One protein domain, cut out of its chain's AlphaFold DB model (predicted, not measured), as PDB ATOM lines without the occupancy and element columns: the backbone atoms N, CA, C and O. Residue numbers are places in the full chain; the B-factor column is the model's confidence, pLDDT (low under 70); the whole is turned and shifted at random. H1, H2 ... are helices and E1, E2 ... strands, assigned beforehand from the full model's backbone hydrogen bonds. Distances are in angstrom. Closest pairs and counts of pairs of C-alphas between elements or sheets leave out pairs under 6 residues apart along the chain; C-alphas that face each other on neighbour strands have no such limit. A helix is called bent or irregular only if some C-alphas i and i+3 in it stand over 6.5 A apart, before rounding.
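This is residues 409 to 539 of the 539 residues of an uncharacterized protein of Fibularhizoctonia sp. CBS 109695 (UniProt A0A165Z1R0). A small, strongly twisted sheet of five strands has helices set round it: H3 packs on it beside its strands, H1 and H4 meet at a steep angle and each only grazes it, H1 mostly at its edge strand E2, and H5, apart from H1, only grazes it too, near E1. Residues 469 to 474, in the link from E1 to H4, stick out. The printed part has 131 residues, with five named helices and five named strands in the order H1 H2 H3 E1 H4 E2 H5 E3 E4 E5. The class is mixed, helices and strands, and the mixed sheet runs E2 E1 E3 E4 E5. The whole is compact, with a radius of gyration of the C-alphas of 14.3 A and spans of 42 by 30 by 28 A.

Start at H1, residues 412 to 427, whose residues 414 to 421 touch H4, residues 475 to 486; the closest C-alphas, of Gln 417 and Leu 483, are 5.5 A apart. Their tilt of 68 degrees is steep, only just short of about perpendicular. H2, residues 432 to 436, is close to H1 but not clearly touching, C-alphas 422 and 432 being 7.0 A apart. H3, residues 440 to 449, is irregular, with C-alphas 441 and 444 7.8 A apart; its height over the sheet is 8.3 A. Look next at E1, residues 452 to 457: it is antiparallel to E2, residues 494 to 497, with N 453 and O 496 2.8 A apart, and parallel to E3, residues 514 to 516, with N 515 and O 454 2.8 A apart. H5, residues 500 to 507, only just touches H3, with 3 pairs of C-alphas within 8 A, the closest being 448 and 503 at 7.0 A. E3, E4, residues 525 to 528, and E5, residues 536 to 538, form a meander, each strand the antiparallel neighbour of the one before; N 516 and O 526 are 2.7 A apart, N 527 and O 536 2.9 A. In H1 and H5 every O i to N i+4 pair is within hydrogen-bond range; H3 has 4 of 6, H4 5 of 8 and H2 0 of 1, with 1 of 2 O i to N i+3 pairs.

Find C-alpha 412 at (84.025, 101.563, 95.721); from there H1 runs 22.4 A to residue 427. H3 measures 14.6 A, E1 13.6 A, H4 18.3 A. E5 ends at C-alpha 538, (74.469, 109.816, 61.316).

The farthest C-alphas, of Pro 410 and Ile 501, are 43.2 A apart. The printed part has no cut; the link from E1 to H4 is long, 17 residues. Mean pLDDT of the printed part is 74.3; 57 residues are under 70, among them 409 to 422 and 467 to 487.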
ATOM      1  N   PHE A 409      84.418  94.222  96.261       36.12
ATOM      2  CA  PHE A 409      85.445  94.560  95.258       36.12
ATOM      3  C   PHE A 409      86.278  95.767  95.745       36.12
ATOM      4  O   PHE A 409      85.704  96.675  96.343       36.12
ATOM      5  N   PRO A 410      87.594  95.841  95.457       38.53
ATOM      6  CA  PRO A 410      88.500  96.880  95.974       38.53
ATOM      7  C   PRO A 410      88.334  98.274  95.331       38.53
ATOM      8  O   PRO A 410      89.160  99.150  95.546       38.53
ATOM      9  N   ASN A 411      87.277  98.505  94.548       43.44
ATOM     10  CA  ASN A 411      86.968  99.806  93.952       43.44
ATOM     11  C   ASN A 411      85.518 100.173  94.285       43.44
ATOM     12  O   ASN A 411      84.584  99.725  93.617       43.44
ATOM     13  N   THR A 412      85.326 101.000  95.314       53.28
ATOM     14  CA  THR A 412      84.025 101.563  95.721       53.28
ATOM     15  C   THR A 412      83.295 102.234  94.556       53.28
ATOM     16  O   THR A 412      82.085 102.081  94.420       53.28
ATOM     17  N   ILE A 413      84.037 102.870  93.646       52.22
ATOM     18  CA  ILE A 413      83.505 103.481  92.419       52.22
ATOM     19  C   ILE A 413      82.906 102.422  91.483       52.22
ATOM     20  O   ILE A 413      81.761 102.555  91.060       52.22
ATOM     21  N   LEU A 414      83.625 101.324  91.224       52.53
ATOM     22  CA  LEU A 414      83.132 100.231  90.376       52.53
ATOM     23  C   LEU A 414      81.910  99.539  90.980       52.53
ATOM     24  O   LEU A 414      80.999  99.156  90.253       52.53
ATOM     25  N   HIS A 415      81.862  99.401  92.303       55.97
ATOM     26  CA  HIS A 415      80.716  98.812  92.987       55.97
ATOM     27  C   HIS A 415      79.461  99.692  92.871       55.97
ATOM     28  O   HIS A 415      78.394  99.193  92.509       55.97
ATOM     29  N   CYS A 416      79.588 101.002  93.105       57.06
ATOM     30  CA  CYS A 416      78.492 101.954  92.906       57.06
ATOM     31  C   CYS A 416      78.021 101.975  91.445       57.06
ATOM     32  O   CYS A 416      76.818 101.964  91.191       57.06
ATOM     33  N   GLN A 417      78.952 101.903  90.490       59.81
ATOM     34  CA  GLN A 417      78.647 101.848  89.059       59.81
ATOM     35  C   GLN A 417      77.913 100.557  88.661       59.81
ATOM     36  O   GLN A 417      76.928 100.612  87.928       59.81
ATOM     37  N   VAL A 418      78.342  99.390  89.163       59.81
ATOM     38  CA  VAL A 418      77.672  98.100  88.899       59.81
ATOM     39  C   VAL A 418      76.282  98.066  89.530       59.81
ATOM     40  O   VAL A 418      75.343  97.587  88.900       59.81
ATOM     41  N   SER A 419      76.129  98.594  90.745       65.12
ATOM     42  CA  SER A 419      74.827  98.685  91.413       65.12
ATOM     43  C   SER A 419      73.874  99.630  90.674       65.12
ATOM     44  O   SER A 419      72.690  99.323  90.528       65.12
ATOM     45  N   HIS A 420      74.377 100.767  90.182       64.75
ATOM     46  CA  HIS A 420      73.591 101.705  89.384       64.75
ATOM     47  C   HIS A 420      73.165 101.068  88.057       64.75
ATOM     48  O   HIS A 420      71.978 101.059  87.743       64.75
ATOM     49  N   TRP A 421      74.093 100.410  87.350       68.25
ATOM     50  CA  TRP A 421      73.786  99.622  86.155       68.25
ATOM     51  C   TRP A 421      72.703  98.581  86.409       68.25
ATOM     52  O   TRP A 421      71.740  98.513  85.662       68.25
ATOM     53  N   GLN A 422      72.844  97.776  87.462       68.38
ATOM     54  CA  GLN A 422      71.868  96.746  87.807       68.38
ATOM     55  C   GLN A 422      70.489  97.349  88.062       68.38
ATOM     56  O   GLN A 422      69.495  96.779  87.629       68.38
ATOM     57  N   THR A 423      70.428  98.518  88.697       71.56
ATOM     58  CA  THR A 423      69.169  99.224  88.956       71.56
ATOM     59  C   THR A 423      68.538  99.722  87.655       71.56
ATOM     60  O   THR A 423      67.368  99.441  87.404       71.56
ATOM     61  N   THR A 424      69.312 100.385  86.792       65.69
ATOM     62  CA  THR A 424      68.844 100.906  85.497       65.69
ATOM     63  C   THR A 424      68.467  99.780  84.532       65.69
ATOM     64  O   THR A 424      67.438  99.841  83.863       65.69
ATOM     65  N   ALA A 425      69.253  98.704  84.506       66.88
ATOM     66  CA  ALA A 425      68.998  97.512  83.712       66.88
ATOM     67  C   ALA A 425      67.726  96.793  84.192       66.88
ATOM     68  O   ALA A 425      66.858  96.491  83.377       66.88
ATOM     69  N   CYS A 426      67.554  96.593  85.503       70.00
ATOM     70  CA  CYS A 426      66.328  96.019  86.064       70.00
ATOM     71  C   CYS A 426      65.100  96.903  85.796       70.00
ATOM     72  O   CYS A 426      64.049  96.375  85.441       70.00
ATOM     73  N   ALA A 427      65.228  98.232  85.898       69.75
ATOM     74  CA  ALA A 427      64.153  99.171  85.565       69.75
ATOM     75  C   ALA A 427      63.753  99.097  84.077       69.75
ATOM     76  O   ALA A 427      62.580  99.238  83.744       69.75
ATOM     77  N   ALA A 428      64.707  98.791  83.193       59.78
ATOM     78  CA  ALA A 428      64.467  98.524  81.776       59.78
ATOM     79  C   ALA A 428      63.999  97.078  81.478       59.78
ATOM     80  O   ALA A 428      63.823  96.715  80.315       59.78
ATOM     81  N   GLY A 429      63.786  96.238  82.501       64.50
ATOM     82  CA  GLY A 429      63.342  94.845  82.355       64.50
ATOM     83  C   GLY A 429      64.447  93.854  81.965       64.50
ATOM     84  O   GLY A 429      64.156  92.752  81.500       64.50
ATOM     85  N   ILE A 430      65.718  94.223  82.134       66.06
ATOM     86  CA  ILE A 430      66.873  93.372  81.840       66.06
ATOM     87  C   ILE A 430      67.122  92.433  83.027       66.06
ATOM     88  O   ILE A 430      67.417  92.880  84.134       66.06
ATOM     89  N   SER A 431      67.031  91.119  82.795       64.50
ATOM     90  CA  SER A 431      67.278  90.103  83.828       64.50
ATOM     91  C   SER A 431      68.703  90.185  84.398       64.50
ATOM     92  O   SER A 431      69.681  90.336  83.660       64.50
ATOM     93  N   SER A 432      68.831  90.021  85.717       57.34
ATOM     94  CA  SER A 432      70.093  90.065  86.470       57.34
ATOM     95  C   SER A 432      71.124  89.021  86.012       57.34
ATOM     96  O   SER A 432      72.331  89.252  86.148       57.34
ATOM     97  N   ASP A 433      70.677  87.927  85.385       54.84
ATOM     98  CA  ASP A 433      71.531  86.865  84.835       54.84
ATOM     99  C   ASP A 433      72.396  87.319  83.646       54.84
ATOM    100  O   ASP A 433      73.461  86.741  83.389       54.84
ATOM    101  N   LEU A 434      72.002  88.393  82.949       56.25
ATOM    102  CA  LEU A 434      72.765  88.942  81.821       56.25
ATOM    103  C   LEU A 434      74.149  89.456  82.268       56.25
ATOM    104  O   LEU A 434      75.132  89.343  81.533       56.25
ATOM    105  N   ASN A 435      74.266  89.933  83.511       55.91
ATOM    106  CA  ASN A 435      75.467  90.603  84.020       55.91
ATOM    107  C   ASN A 435      76.715  89.716  84.098       55.91
ATOM    108  O   ASN A 435      77.830  90.230  84.085       55.91
ATOM    109  N   ARG A 436      76.569  88.386  84.147       55.31
ATOM    110  CA  ARG A 436      77.726  87.474  84.234       55.31
ATOM    111  C   ARG A 436      78.321  87.091  82.878       55.31
ATOM    112  O   ARG A 436      79.398  86.498  82.852       55.31
ATOM    113  N   ARG A 437      77.634  87.363  81.759       56.09
ATOM    114  CA  ARG A 437      77.999  86.813  80.434       56.09
ATOM    115  C   ARG A 437      77.962  87.806  79.271       56.09
ATOM    116  O   ARG A 437      78.238  87.397  78.144       56.09
ATOM    117  N   LEU A 438      77.668  89.083  79.511       65.94
ATOM    118  CA  LEU A 438      77.670  90.105  78.463       65.94
ATOM    119  C   LEU A 438      79.084  90.315  77.906       65.94
ATOM    120  O   LEU A 438      79.910  91.021  78.481       65.94
ATOM    121  N   SER A 439      79.378  89.695  76.761       74.06
ATOM    122  CA  SER A 439      80.589  90.028  76.016       74.06
ATOM    123  C   SER A 439      80.387  91.389  75.348       74.06
ATOM    124  O   SER A 439      79.370  91.618  74.692       74.06
ATOM    125  N   TRP A 440      81.354  92.294  75.498       76.69
ATOM    126  CA  TRP A 440      81.282  93.646  74.932       76.69
ATOM    127  C   TRP A 440      81.040  93.649  73.426       76.69
ATOM    128  O   TRP A 440      80.203  94.387  72.927       76.69
ATOM    129  N   LYS A 441      81.690  92.729  72.707       78.25
ATOM    130  CA  LYS A 441      81.507  92.556  71.259       78.25
ATOM    131  C   LYS A 441      80.087  92.133  70.875       78.25
ATOM    132  O   LYS A 441      79.690  92.313  69.733       78.25
ATOM    133  N   SER A 442      79.329  91.554  71.806       82.00
ATOM    134  CA  SER A 442      77.956  91.100  71.582       82.00
ATOM    135  C   SER A 442      76.903  92.000  72.228       82.00
ATOM    136  O   SER A 442      75.742  91.597  72.258       82.00
ATOM    137  N   LEU A 443      77.275  93.162  72.784       85.88
ATOM    138  CA  LEU A 443      76.347  93.997  73.553       85.88
ATOM    139  C   LEU A 443      75.140  94.426  72.709       85.88
ATOM    140  O   LEU A 443      74.012  94.188  73.121       85.88
ATOM    141  N   ALA A 444      75.360  94.946  71.499       89.88
ATOM    142  CA  ALA A 444      74.273  95.370  70.613       89.88
ATOM    143  C   ALA A 444      73.327  94.218  70.229       89.88
ATOM    144  O   ALA A 444      72.109  94.370  70.275       89.88
ATOM    145  N   LYS A 445      73.873  93.024  69.955       88.69
ATOM    146  CA  LYS A 445      73.068  91.816  69.692       88.69
ATOM    147  C   LYS A 445      72.229  91.401  70.899       88.69
ATOM    148  O   LYS A 445      71.101  90.943  70.743       88.69
ATOM    149  N   HIS A 446      72.767  91.558  72.107       86.44
ATOM    150  CA  HIS A 446      72.025  91.255  73.330       86.44
ATOM    151  C   HIS A 446      70.923  92.277  73.592       86.44
ATOM    152  O   HIS A 446      69.811  91.868  73.905       86.44
ATOM    153  N   LEU A 447      71.211  93.569  73.419       90.31
ATOM    154  CA  LEU A 447      70.239  94.657  73.534       90.31
ATOM    155  C   LEU A 447      69.064  94.470  72.563       90.31
ATOM    156  O   LEU A 447      67.909  94.566  72.972       90.31
ATOM    157  N   LEU A 448      69.343  94.064  71.320       92.44
ATOM    158  CA  LEU A 448      68.303  93.704  70.354       92.44
ATOM    159  C   LEU A 448      67.463  92.510  70.831       92.44
ATOM    160  O   LEU A 448      66.232  92.567  70.839       92.44
ATOM    161  N   ARG A 449      68.119  91.439  71.302       89.44
ATOM    162  CA  ARG A 449      67.445  90.230  71.803       89.44
ATOM    163  C   ARG A 449      66.492  90.524  72.965       89.44
ATOM    164  O   ARG A 449      65.442  89.893  73.049       89.44
ATOM    165  N   ILE A 450      66.852  91.459  73.844       90.25
ATOM    166  CA  ILE A 450      66.019  91.883  74.982       90.25
ATOM    167  C   ILE A 450      65.106  93.073  74.654       90.25
ATOM    168  O   ILE A 450      64.353  93.509  75.518       90.25
ATOM    169  N   SER A 451      65.131  93.565  73.409       93.12
ATOM    170  CA  SER A 451      64.313  94.690  72.940       93.12
ATOM    171  C   SER A 451      64.553  95.978  73.743       93.12
ATOM    172  O   SER A 451      63.603  96.601  74.211       93.12
ATOM    173  N   VAL A 452      65.818  96.371  73.919       93.44
ATOM    174  CA  VAL A 452      66.232  97.597  74.627       93.44
ATOM    175  C   VAL A 452      67.151  98.439  73.746       93.44
ATOM    176  O   VAL A 452      68.125  97.923  73.205       93.44
ATOM    177  N   ILE A 453      66.864  99.737  73.646       93.62
ATOM    178  CA  ILE A 453      67.726 100.758  73.041       93.62
ATOM    179  C   ILE A 453      68.518 101.450  74.151       93.62
ATOM    180  O   ILE A 453      67.967 101.764  75.209       93.62
ATOM    181  N   LEU A 454      69.803 101.701  73.896       93.50
ATOM    182  CA  LEU A 454      70.616 102.598  74.713       93.50
ATOM    183  C   LEU A 454      70.682 103.980  74.062       93.50
ATOM    184  O   LEU A 454      71.063 104.097  72.903       93.50
ATOM    185  N   GLU A 455      70.348 105.019  74.816       93.12
ATOM    186  CA  GLU A 455      70.399 106.422  74.407       93.12
ATOM    187  C   GLU A 455      71.464 107.162  75.241       93.12
ATOM    188  O   GLU A 455      71.796 106.746  76.355       93.12
ATOM    189  N   ASN A 456      72.014 108.257  74.710       91.94
ATOM    190  CA  ASN A 456      73.056 109.078  75.348       91.94
ATOM    191  C   ASN A 456      74.390 108.365  75.620       91.94
ATOM    192  O   ASN A 456      75.019 108.580  76.655       91.94
ATOM    193  N   TYR A 457      74.859 107.526  74.696       90.31
ATOM    194  CA  TYR A 457      76.167 106.889  74.838       90.31
ATOM    195  C   TYR A 457      77.309 107.933  74.752       90.31
ATOM    196  O   TYR A 457      77.415 108.611  73.726       90.31
ATOM    197  N   PRO A 458      78.178 108.072  75.774       88.12
ATOM    198  CA  PRO A 458      79.184 109.140  75.841       88.12
ATOM    199  C   PRO A 458      80.176 109.125  74.678       88.12
ATOM    200  O   PRO A 458      80.544 108.053  74.192       88.12
ATOM    201  N   GLU A 459      80.609 110.306  74.222       84.62
ATOM    202  CA  GLU A 459      81.505 110.458  73.062       84.62
ATOM    203  C   GLU A 459      82.947 109.987  73.321       84.62
ATOM    204  O   GLU A 459      83.620 109.434  72.447       84.62
ATOM    205  N   ASP A 460      83.413 110.147  74.548       81.56
ATOM    206  CA  ASP A 460      84.750 109.784  75.013       81.56
ATOM    207  C   ASP A 460      84.933 108.265  75.190       81.56
ATOM    208  O   ASP A 460      86.054 107.748  75.154       81.56
ATOM    209  N   VAL A 461      83.836 107.512  75.313       81.81
ATOM    210  CA  VAL A 461      83.876 106.055  75.462       81.81
ATOM    211  C   VAL A 461      83.822 105.373  74.095       81.81
ATOM    212  O   VAL A 461      82.981 105.663  73.243       81.81
ATOM    213  N   SER A 462      84.733 104.422  73.865       81.25
ATOM    214  CA  SER A 462      84.745 103.620  72.635       81.25
ATOM    215  C   SER A 462      83.479 102.768  72.524       81.25
ATOM    216  O   SER A 462      83.043 102.182  73.514       81.25
ATOM    217  N   LEU A 463      82.920 102.644  71.320       79.69
ATOM    218  CA  LEU A 463      81.724 101.835  71.087       79.69
ATOM    219  C   LEU A 463      81.994 100.324  71.227       79.69
ATOM    220  O   LEU A 463      83.120  99.861  70.981       79.69
ATOM    221  N   PRO A 464      80.967  99.531  71.579       76.38
ATOM    222  CA  PRO A 464      81.067  98.080  71.626       76.38
ATOM    223  C   PRO A 464      81.492  97.512  70.272       76.38
ATOM    224  O   PRO A 464      80.808  97.693  69.278       76.38
ATOM    225  N   GLY A 465      82.636  96.827  70.213       69.12
ATOM    226  CA  GLY A 465      83.123  96.207  68.973       69.12
ATOM    227  C   GLY A 465      83.941  97.104  68.037       69.12
ATOM    228  O   GLY A 465      84.444  96.583  67.047       69.12
ATOM    229  N   SER A 466      84.161  98.387  68.357       72.44
ATOM    230  CA  SER A 466      85.037  99.252  67.551       72.44
ATOM    231  C   SER A 466      86.479  98.713  67.505       72.44
ATOM    232  O   SER A 466      87.142  98.540  68.537       72.44
ATOM    233  N   ILE A 467      86.957  98.453  66.283       54.97
ATOM    234  CA  ILE A 467      88.270  97.862  65.963       54.97
ATOM    235  C   ILE A 467      89.422  98.812  66.339       54.97
ATOM    236  O   ILE A 467      90.532  98.367  66.615       54.97
ATOM    237  N   ASN A 468      89.139 100.110  66.486       52.00
ATOM    238  CA  ASN A 468      90.131 101.138  66.820       52.00
ATOM    239  C   ASN A 468      90.524 101.173  68.308       52.00
ATOM    240  O   ASN A 468      91.294 102.037  68.723       52.00
ATOM    241  N   SER A 469      90.048 100.231  69.130       51.78
ATOM    242  CA  SER A 469      90.579 100.039  70.483       51.78
ATOM    243  C   SER A 469      91.952  99.351  70.421       51.78
ATOM    244  O   SER A 469      92.094  98.178  70.739       51.78
ATOM    245  N   GLN A 470      92.986 100.093  70.010       42.91
ATOM    246  CA  GLN A 470      94.372  99.616  69.846       42.91
ATOM    247  C   GLN A 470      95.070  99.165  71.148       42.91
ATOM    248  O   GLN A 470      96.265  98.887  71.152       42.91
ATOM    249  N   LEU A 471      94.351  99.058  72.264       47.47
ATOM    250  CA  LEU A 471      94.898  98.566  73.520       47.47
ATOM    251  C   LEU A 471      94.395  97.123  73.749       47.47
ATOM    252  O   LEU A 471      93.178  96.916  73.830       47.47
ATOM    253  N   PRO A 472      95.278  96.109  73.867       41.47
ATOM    254  CA  PRO A 472      94.884  94.738  74.181       41.47
ATOM    255  C   PRO A 472      94.414  94.681  75.637       41.47
ATOM    256  O   PRO A 472      95.182  94.490  76.576       41.47
ATOM    257  N   LEU A 473      93.122  94.910  75.830       46.22
ATOM    258  CA  LEU A 473      92.523  95.049  77.145       46.22
ATOM    259  C   LEU A 473      92.078  93.682  77.678       46.22
ATOM    260  O   LEU A 473      91.298  92.964  77.049       46.22
ATOM    261  N   GLY A 474      92.565  93.318  78.867       46.09
ATOM    262  CA  GLY A 474      92.114  92.125  79.582       46.09
ATOM    263  C   GLY A 474      90.602  92.158  79.835       46.09
ATOM    264  O   GLY A 474      90.004  93.229  79.963       46.09
ATOM    265  N   LYS A 475      89.978  90.979  79.973       52.00
ATOM    266  CA  LYS A 475      88.516  90.794  80.143       52.00
ATOM    267  C   LYS A 475      87.871  91.691  81.216       52.00
ATOM    268  O   LYS A 475      86.676  91.953  81.143       52.00
ATOM    269  N   HIS A 476      88.646  92.166  82.192       48.06
ATOM    270  CA  HIS A 476      88.182  93.043  83.269       48.06
ATOM    271  C   HIS A 476      88.005  94.508  82.851       48.06
ATOM    272  O   HIS A 476      87.071  95.159  83.297       48.06
ATOM    273  N   THR A 477      88.839  95.027  81.953       55.59
ATOM    274  CA  THR A 477      88.819  96.452  81.562       55.59
ATOM    275  C   THR A 477      87.663  96.833  80.635       55.59
ATOM    276  O   THR A 477      87.272  97.996  80.569       55.59
ATOM    277  N   THR A 478      87.058  95.858  79.956       59.19
ATOM    278  CA  THR A 478      85.913  96.113  79.077       59.19
ATOM    279  C   THR A 478      84.620  96.348  79.855       59.19
ATOM    280  O   THR A 478      83.839  97.213  79.479       59.19
ATOM    281  N   GLY A 479      84.429  95.639  80.976       60.19
ATOM    282  CA  GLY A 479      83.331  95.904  81.909       60.19
ATOM    283  C   GLY A 479      83.438  97.297  82.528       60.19
ATOM    284  O   GLY A 479      82.442  98.004  82.616       60.19
ATOM    285  N   ILE A 480      84.662  97.724  82.865       62.56
ATOM    286  CA  ILE A 480      84.931  99.050  83.435       62.56
ATOM    287  C   ILE A 480      84.459 100.156  82.488       62.56
ATOM    288  O   ILE A 480      83.756 101.035  82.947       62.56
ATOM    289  N   ARG A 481      84.731 100.088  81.178       64.69
ATOM    290  CA  ARG A 481      84.318 101.143  80.228       64.69
ATOM    291  C   ARG A 481      82.804 101.317  80.107       64.69
ATOM    292  O   ARG A 481      82.345 102.449  80.027       64.69
ATOM    293  N   VAL A 482      82.037 100.222  80.146       66.06
ATOM    294  CA  VAL A 482      80.560 100.280  80.173       66.06
ATOM    295  C   VAL A 482      80.097 101.016  81.425       66.06
ATOM    296  O   VAL A 482      79.241 101.893  81.382       66.06
ATOM    297  N   LEU A 483      80.715 100.666  82.550       66.25
ATOM    298  CA  LEU A 483      80.427 101.229  83.859       66.25
ATOM    299  C   LEU A 483      80.855 102.700  83.952       66.25
ATOM    300  O   LEU A 483      80.143 103.495  84.557       66.25
ATOM    301  N   THR A 484      81.946 103.090  83.284       65.62
ATOM    302  CA  THR A 484      82.362 104.491  83.151       65.62
ATOM    303  C   THR A 484      81.379 105.274  82.281       65.62
ATOM    304  O   THR A 484      80.991 106.368  82.673       65.62
ATOM    305  N   SER A 485      80.893 104.705  81.165       67.38
ATOM    306  CA  SER A 485      79.876 105.372  80.335       67.38
ATOM    307  C   SER A 485      78.539 105.567  81.052       67.38
ATOM    308  O   SER A 485      77.848 106.553  80.828       67.38
ATOM    309  N   LEU A 486      78.181 104.639  81.939       66.00
ATOM    310  CA  LEU A 486      76.937 104.683  82.708       66.00
ATOM    311  C   LEU A 486      76.923 105.783  83.772       66.00
ATOM    312  O   LEU A 486      75.855 106.234  84.168       66.00
ATOM    313  N   CYS A 487      78.099 106.213  84.223       67.44
ATOM    314  CA  CYS A 487      78.256 107.260  85.226       67.44
ATOM    315  C   CYS A 487      78.912 108.519  84.650       67.44
ATOM    316  O   CYS A 487      79.544 109.270  85.393       67.44
ATOM    317  N   HIS A 488      78.776 108.749  83.341       81.06
ATOM    318  CA  HIS A 488      79.288 109.959  82.715       81.06
ATOM    319  C   HIS A 488      78.538 111.189  83.270       81.06
ATOM    320  O   HIS A 488      77.309 111.243  83.169       81.06
ATOM    321  N   PRO A 489      79.240 112.182  83.852       77.56
ATOM    322  CA  PRO A 489      78.621 113.256  84.640       77.56
ATOM    323  C   PRO A 489      77.689 114.164  83.827       77.56
ATOM    324  O   PRO A 489      76.770 114.755  84.385       77.56
ATOM    325  N   HIS A 490      77.905 114.258  82.514       80.56
ATOM    326  CA  HIS A 490      77.158 115.159  81.629       80.56
ATOM    327  C   HIS A 490      76.167 114.442  80.702       80.56
ATOM    328  O   HIS A 490      75.354 115.091  80.050       80.56
ATOM    329  N   SER A 491      76.228 113.109  80.631       80.44
ATOM    330  CA  SER A 491      75.484 112.326  79.637       80.44
ATOM    331  C   SER A 491      75.142 110.956  80.221       80.44
ATOM    332  O   SER A 491      75.744 109.957  79.828       80.44
ATOM    333  N   PRO A 492      74.237 110.887  81.215       80.06
ATOM    334  CA  PRO A 492      73.865 109.613  81.801       80.06
ATOM    335  C   PRO A 492      73.217 108.743  80.724       80.06
ATOM    336  O   PRO A 492      72.253 109.152  80.068       80.06
ATOM    337  N   LEU A 493      73.766 107.545  80.543       85.75
ATOM    338  CA  LEU A 493      73.246 106.571  79.596       85.75
ATOM    339  C   LEU A 493      71.811 106.193  79.988       85.75
ATOM    340  O   LEU A 493      71.548 105.800  81.127       85.75
ATOM    341  N   GLN A 494      70.892 106.278  79.036       87.19
ATOM    342  CA  GLN A 494      69.493 105.917  79.229       87.19
ATOM    343  C   GLN A 494      69.211 104.585  78.536       87.19
ATOM    344  O   GLN A 494      69.718 104.318  77.451       87.19
ATOM    345  N   ALA A 495      68.416 103.726  79.169       88.81
ATOM    346  CA  ALA A 495      67.958 102.474  78.578       88.81
ATOM    347  C   ALA A 495      66.437 102.520  78.446       88.81
ATOM    348  O   ALA A 495      65.736 102.714  79.441       88.81
ATOM    349  N   ARG A 496      65.922 102.327  77.231       92.50
ATOM    350  CA  ARG A 496      64.483 102.341  76.942       92.50
ATOM    351  C   ARG A 496      64.073 101.064  76.224       92.50
ATOM    352  O   ARG A 496      64.786 100.561  75.360       92.50
ATOM    353  N   LYS A 497      62.898 100.536  76.566       92.88
ATOM    354  CA  LYS A 497      62.316  99.383  75.875       92.88
ATOM    355  C   LYS A 497      61.904  99.766  74.447       92.88
ATOM    356  O   LYS A 497      61.218 100.768  74.251       92.88
ATOM    357  N   MET A 498      62.301  98.950  73.476       94.69
ATOM    358  CA  MET A 498      61.880  99.059  72.080       94.69
ATOM    359  C   MET A 498      60.388  98.754  71.947       94.69
ATOM    360  O   MET A 498      59.881  97.778  72.507       94.69
ATOM    361  N   SER A 499      59.701  99.537  71.125       95.81
ATOM    362  CA  SER A 499      58.423  99.148  70.540       95.81
ATOM    363  C   SER A 499      58.603  97.989  69.549       95.81
ATOM    364  O   SER A 499      59.698  97.720  69.048       95.81
ATOM    365  N   ALA A 500      57.508  97.298  69.223       94.44
ATOM    366  CA  ALA A 500      57.535  96.215  68.238       94.44
ATOM    367  C   ALA A 500      57.998  96.688  66.845       94.44
ATOM    368  O   ALA A 500      58.604  95.914  66.108       94.44
ATOM    369  N   ILE A 501      57.730  97.954  66.501       96.12
ATOM    370  CA  ILE A 501      58.160  98.570  65.241       96.12
ATOM    371  C   ILE A 501      59.668  98.833  65.282       96.12
ATOM    372  O   ILE A 501      60.385  98.358  64.409       96.12
ATOM    373  N   GLU A 502      60.164  99.495  66.333       95.38
ATOM    374  CA  GLU A 502      61.600  99.772  66.505       95.38
ATOM    375  C   GLU A 502      62.437  98.494  66.494       95.38
ATOM    376  O   GLU A 502      63.513  98.467  65.906       95.38
ATOM    377  N   ARG A 503      61.927  97.411  67.092       94.19
ATOM    378  CA  ARG A 503      62.596  96.110  67.053       94.19
ATOM    379  C   ARG A 503      62.736  95.580  65.625       94.19
ATOM    380  O   ARG A 503      63.829  95.158  65.260       94.19
ATOM    381  N   LYS A 504      61.664  95.618  64.825       93.94
ATOM    382  CA  LYS A 504      61.704  95.191  63.415       93.94
ATOM    383  C   LYS A 504      62.664  96.052  62.596       93.94
ATOM    384  O   LYS A 504      63.417  95.520  61.790       93.94
ATOM    385  N   GLU A 505      62.679  97.361  62.836       95.44
ATOM    386  CA  GLU A 505      63.609  98.282  62.173       95.44
ATOM    387  C   GLU A 505      65.069  98.035  62.602       95.44
ATOM    388  O   GLU A 505      65.974  98.107  61.770       95.44
ATOM    389  N   CYS A 506      65.320  97.670  63.865       93.12
ATOM    390  CA  CYS A 506      66.651  97.266  64.332       93.12
ATOM    391  C   CYS A 506      67.104  95.926  63.733       93.12
ATOM    392  O   CYS A 506      68.259  95.799  63.334       93.12
ATOM    393  N   GLU A 507      66.206  94.936  63.652       90.69
ATOM    394  CA  GLU A 507      66.451  93.636  63.000       90.69
ATOM    395  C   GLU A 507      66.709  93.805  61.492       90.69
ATOM    396  O   GLU A 507      67.525  93.089  60.921       90.69
ATOM    397  N   ALA A 508      66.081  94.798  60.852       93.19
ATOM    398  CA  ALA A 508      66.335  95.171  59.460       93.19
ATOM    399  C   ALA A 508      67.600  96.035  59.265       93.19
ATOM    400  O   ALA A 508      67.911  96.412  58.135       93.19
ATOM    401  N   GLY A 509      68.305  96.398  60.346       92.00
ATOM    402  CA  GLY A 509      69.486  97.264  60.299       92.00
ATOM    403  C   GLY A 509      69.195  98.721  59.917       92.00
ATOM    404  O   GLY A 509      70.113  99.434  59.521       92.00
ATOM    405  N   ARG A 510      67.937  99.167  60.016       93.38
ATOM    406  CA  ARG A 510      67.490 100.535  59.694       93.38
ATOM    407  C   ARG A 510      67.485 101.460  60.905       93.38
ATOM    408  O   ARG A 510      67.650 102.663  60.745       93.38
ATOM    409  N   LEU A 511      67.345 100.901  62.106       93.81
ATOM    410  CA  LEU A 511      67.422 101.635  63.367       93.81
ATOM    411  C   LEU A 511      68.613 101.128  64.201       93.81
ATOM    412  O   LEU A 511      68.798  99.914  64.329       93.81
ATOM    413  N   PRO A 512      69.452 102.015  64.761       94.19
ATOM    414  CA  PRO A 512      70.544 101.596  65.623       94.19
ATOM    415  C   PRO A 512      70.024 101.222  67.017       94.19
ATOM    416  O   PRO A 512      69.000 101.705  67.492       94.19
ATOM    417  N   VAL A 513      70.772 100.353  67.691       93.81
ATOM    418  CA  VAL A 513      70.458  99.859  69.039       93.81
ATOM    419  C   VAL A 513      71.142 100.702  70.122       93.81
ATOM    420  O   VAL A 513      70.727 100.684  71.280       93.81
ATOM    421  N   ILE A 514      72.189 101.449  69.754       93.88
ATOM    422  CA  ILE A 514      72.890 102.385  70.639       93.88
ATOM    423  C   ILE A 514      72.987 103.737  69.933       93.88
ATOM    424  O   ILE A 514      73.574 103.830  68.852       93.88
ATOM    425  N   PHE A 515      72.440 104.768  70.570       93.25
ATOM    426  CA  PHE A 515      72.536 106.163  70.165       93.25
ATOM    427  C   PHE A 515      73.543 106.885  71.059       93.25
ATOM    428  O   PHE A 515      73.459 106.836  72.288       93.25
ATOM    429  N   GLY A 516      74.502 107.557  70.429       90.81
ATOM    430  CA  GLY A 516      75.436 108.468  71.071       90.81
ATOM    431  C   GLY A 516      74.733 109.667  71.697       90.81
ATOM    432  O   GLY A 516      73.577 109.964  71.394       90.81
ATOM    433  N   PHE A 517      75.447 110.353  72.582       89.88
ATOM    434  CA  PHE A 517      75.040 111.662  73.068       89.88
ATOM    435  C   PHE A 517      74.845 112.631  71.892       89.88
ATOM    436  O   PHE A 517      75.656 112.658  70.970       89.88
ATOM    437  N   ARG A 518      73.747 113.396  71.917       83.94
ATOM    438  CA  ARG A 518      73.456 114.430  70.921       83.94
ATOM    439  C   ARG A 518      73.976 115.762  71.450       83.94
ATOM    440  O   ARG A 518      73.329 116.374  72.298       83.94
ATOM    441  N   ASP A 519      75.140 116.181  70.974       80.62
ATOM    442  CA  ASP A 519      75.675 117.507  71.280       80.62
ATOM    443  C   ASP A 519      74.781 118.573  70.610       80.62
ATOM    444  O   ASP A 519      74.580 118.515  69.401       80.62
ATOM    445  N   PRO A 520      74.212 119.550  71.340       80.62
ATOM    446  CA  PRO A 520      73.409 120.618  70.738       80.62
ATOM    447  C   PRO A 520      74.147 121.416  69.655       80.62
ATOM    448  O   PRO A 520      73.504 122.029  68.805       80.62
ATOM    449  N   LEU A 521      75.483 121.424  69.699       83.88
ATOM    450  CA  LEU A 521      76.347 122.154  68.774       83.88
ATOM    451  C   LEU A 521      76.801 121.312  67.573       83.88
ATOM    452  O   LEU A 521      77.338 121.873  66.617       83.88
ATOM    453  N   ARG A 522      76.597 119.988  67.597       78.31
ATOM    454  CA  ARG A 522      76.926 119.088  66.483       78.31
ATOM    455  C   ARG A 522      75.665 118.383  66.012       78.31
ATOM    456  O   ARG A 522      74.962 117.749  66.787       78.31
ATOM    457  N   HIS A 523      75.365 118.485  64.723       76.31
ATOM    458  CA  HIS A 523      74.215 117.768  64.167       76.31
ATOM    459  C   HIS A 523      74.438 116.250  64.119       76.31
ATOM    460  O   HIS A 523      73.470 115.493  64.204       76.31
ATOM    461  N   ASP A 524      75.700 115.827  64.131       83.25
ATOM    462  CA  ASP A 524      76.081 114.432  64.001       83.25
ATOM    463  C   ASP A 524      75.949 113.671  65.328       83.25
ATOM    464  O   ASP A 524      76.449 114.103  66.370       83.25
ATOM    465  N   ARG A 525      75.343 112.477  65.287       86.19
ATOM    466  CA  ARG A 525      75.344 111.533  66.420       86.19
ATOM    467  C   ARG A 525      75.974 110.202  66.027       86.19
ATOM    468  O   ARG A 525      75.770 109.676  64.932       86.19
ATOM    469  N   ARG A 526      76.729 109.603  66.951       85.88
ATOM    470  CA  ARG A 526      77.291 108.258  66.750       85.88
ATOM    471  C   ARG A 526      76.191 107.216  66.901       85.88
ATOM    472  O   ARG A 526      75.496 107.212  67.912       85.88
ATOM    473  N   VAL A 527      76.060 106.308  65.942       90.19
ATOM    474  CA  VAL A 527      75.034 105.259  65.971       90.19
ATOM    475  C   VAL A 527      75.640 103.874  65.780       90.19
ATOM    476  O   VAL A 527      76.618 103.689  65.050       90.19
ATOM    477  N   PHE A 528      75.065 102.880  66.462       85.56
ATOM    478  CA  PHE A 528      75.541 101.499  66.408       85.56
ATOM    479  C   PHE A 528      74.411 100.503  66.136       85.56
ATOM    480  O   PHE A 528      73.443 100.421  66.895       85.56
ATOM    481  N   PHE A 529      74.561  99.705  65.081       89.38
ATOM    482  CA  PHE A 529      73.583  98.709  64.635       89.38
ATOM    483  C   PHE A 529      73.940  97.308  65.156       89.38
ATOM    484  O   PHE A 529      75.110  96.992  65.357       89.38
ATOM    485  N   ALA A 530      72.947  96.441  65.376       84.00
ATOM    486  CA  ALA A 530      73.167  95.120  65.980       84.00
ATOM    487  C   ALA A 530      73.997  94.153  65.116       84.00
ATOM    488  O   ALA A 530      74.737  93.328  65.661       84.00
ATOM    489  N   ASP A 531      73.877  94.260  63.792       76.81
ATOM    490  CA  ASP A 531      74.511  93.344  62.835       76.81
ATOM    491  C   ASP A 531      75.781  93.888  62.180       76.81
ATOM    492  O   ASP A 531      76.455  93.162  61.449       76.81
ATOM    493  N   MET A 532      76.174  95.123  62.495       63.19
ATOM    494  CA  MET A 532      77.406  95.706  61.976       63.19
ATOM    495  C   MET A 532      78.531  95.649  63.009       63.19
ATOM    496  O   MET A 532      78.367  96.011  64.170       63.19
ATOM    497  N   HIS A 533      79.710  95.214  62.564       56.78
ATOM    498  CA  HIS A 533      80.942  95.284  63.354       56.78
ATOM    499  C   HIS A 533      81.555  96.699  63.388       56.78
ATOM    500  O   HIS A 533      82.590  96.894  64.022       56.78
ATOM    501  N   GLU A 534      80.917  97.686  62.750       54.81
ATOM    502  CA  GLU A 534      81.413  99.057  62.614       54.81
ATOM    503  C   GLU A 534      80.338 100.088  62.979       54.81
ATOM    504  O   GLU A 534      79.155  99.914  62.686       54.81
ATOM    505  N   ALA A 535      80.769 101.167  63.637       58.06
ATOM    506  CA  ALA A 535      79.932 102.310  63.982       58.06
ATOM    507  C   ALA A 535      79.766 103.244  62.774       58.06
ATOM    508  O   ALA A 535      80.719 103.431  62.017       58.06
ATOM    509  N   ARG A 536      78.594 103.870  62.627       71.25
ATOM    510  CA  ARG A 536      78.357 104.930  61.633       71.25
ATOM    511  C   ARG A 536      78.117 106.264  62.334       71.25
ATOM    512  O   ARG A 536      77.641 106.300  63.469       71.25
ATOM    513  N   VAL A 537      78.473 107.346  61.655       66.50
ATOM    514  CA  VAL A 537      78.058 108.701  62.023       66.50
ATOM    515  C   VAL A 537      76.785 108.988  61.234       66.50
ATOM    516  O   VAL A 537      76.755 108.757  60.026       66.50
ATOM    517  N   GLU A 538      75.719 109.364  61.930       68.81
ATOM    518  CA  GLU A 538      74.469 109.816  61.316       68.81
ATOM    519  C   GLU A 538      74.494 111.348  61.311       68.81
ATOM    520  O   GLU A 538      74.649 111.930  62.387       68.81
ATOM    521  N   ASN A 539      74.402 111.947  60.119       57.91
ATOM    522  CA  ASN A 539      74.349 113.400  59.904       57.91
ATOM    523  C   ASN A 539      72.930 113.949  60.074       57.91
ATOM    524  O   ASN A 539      71.976 113.215  59.713       57.91
TER     525      ASN A 539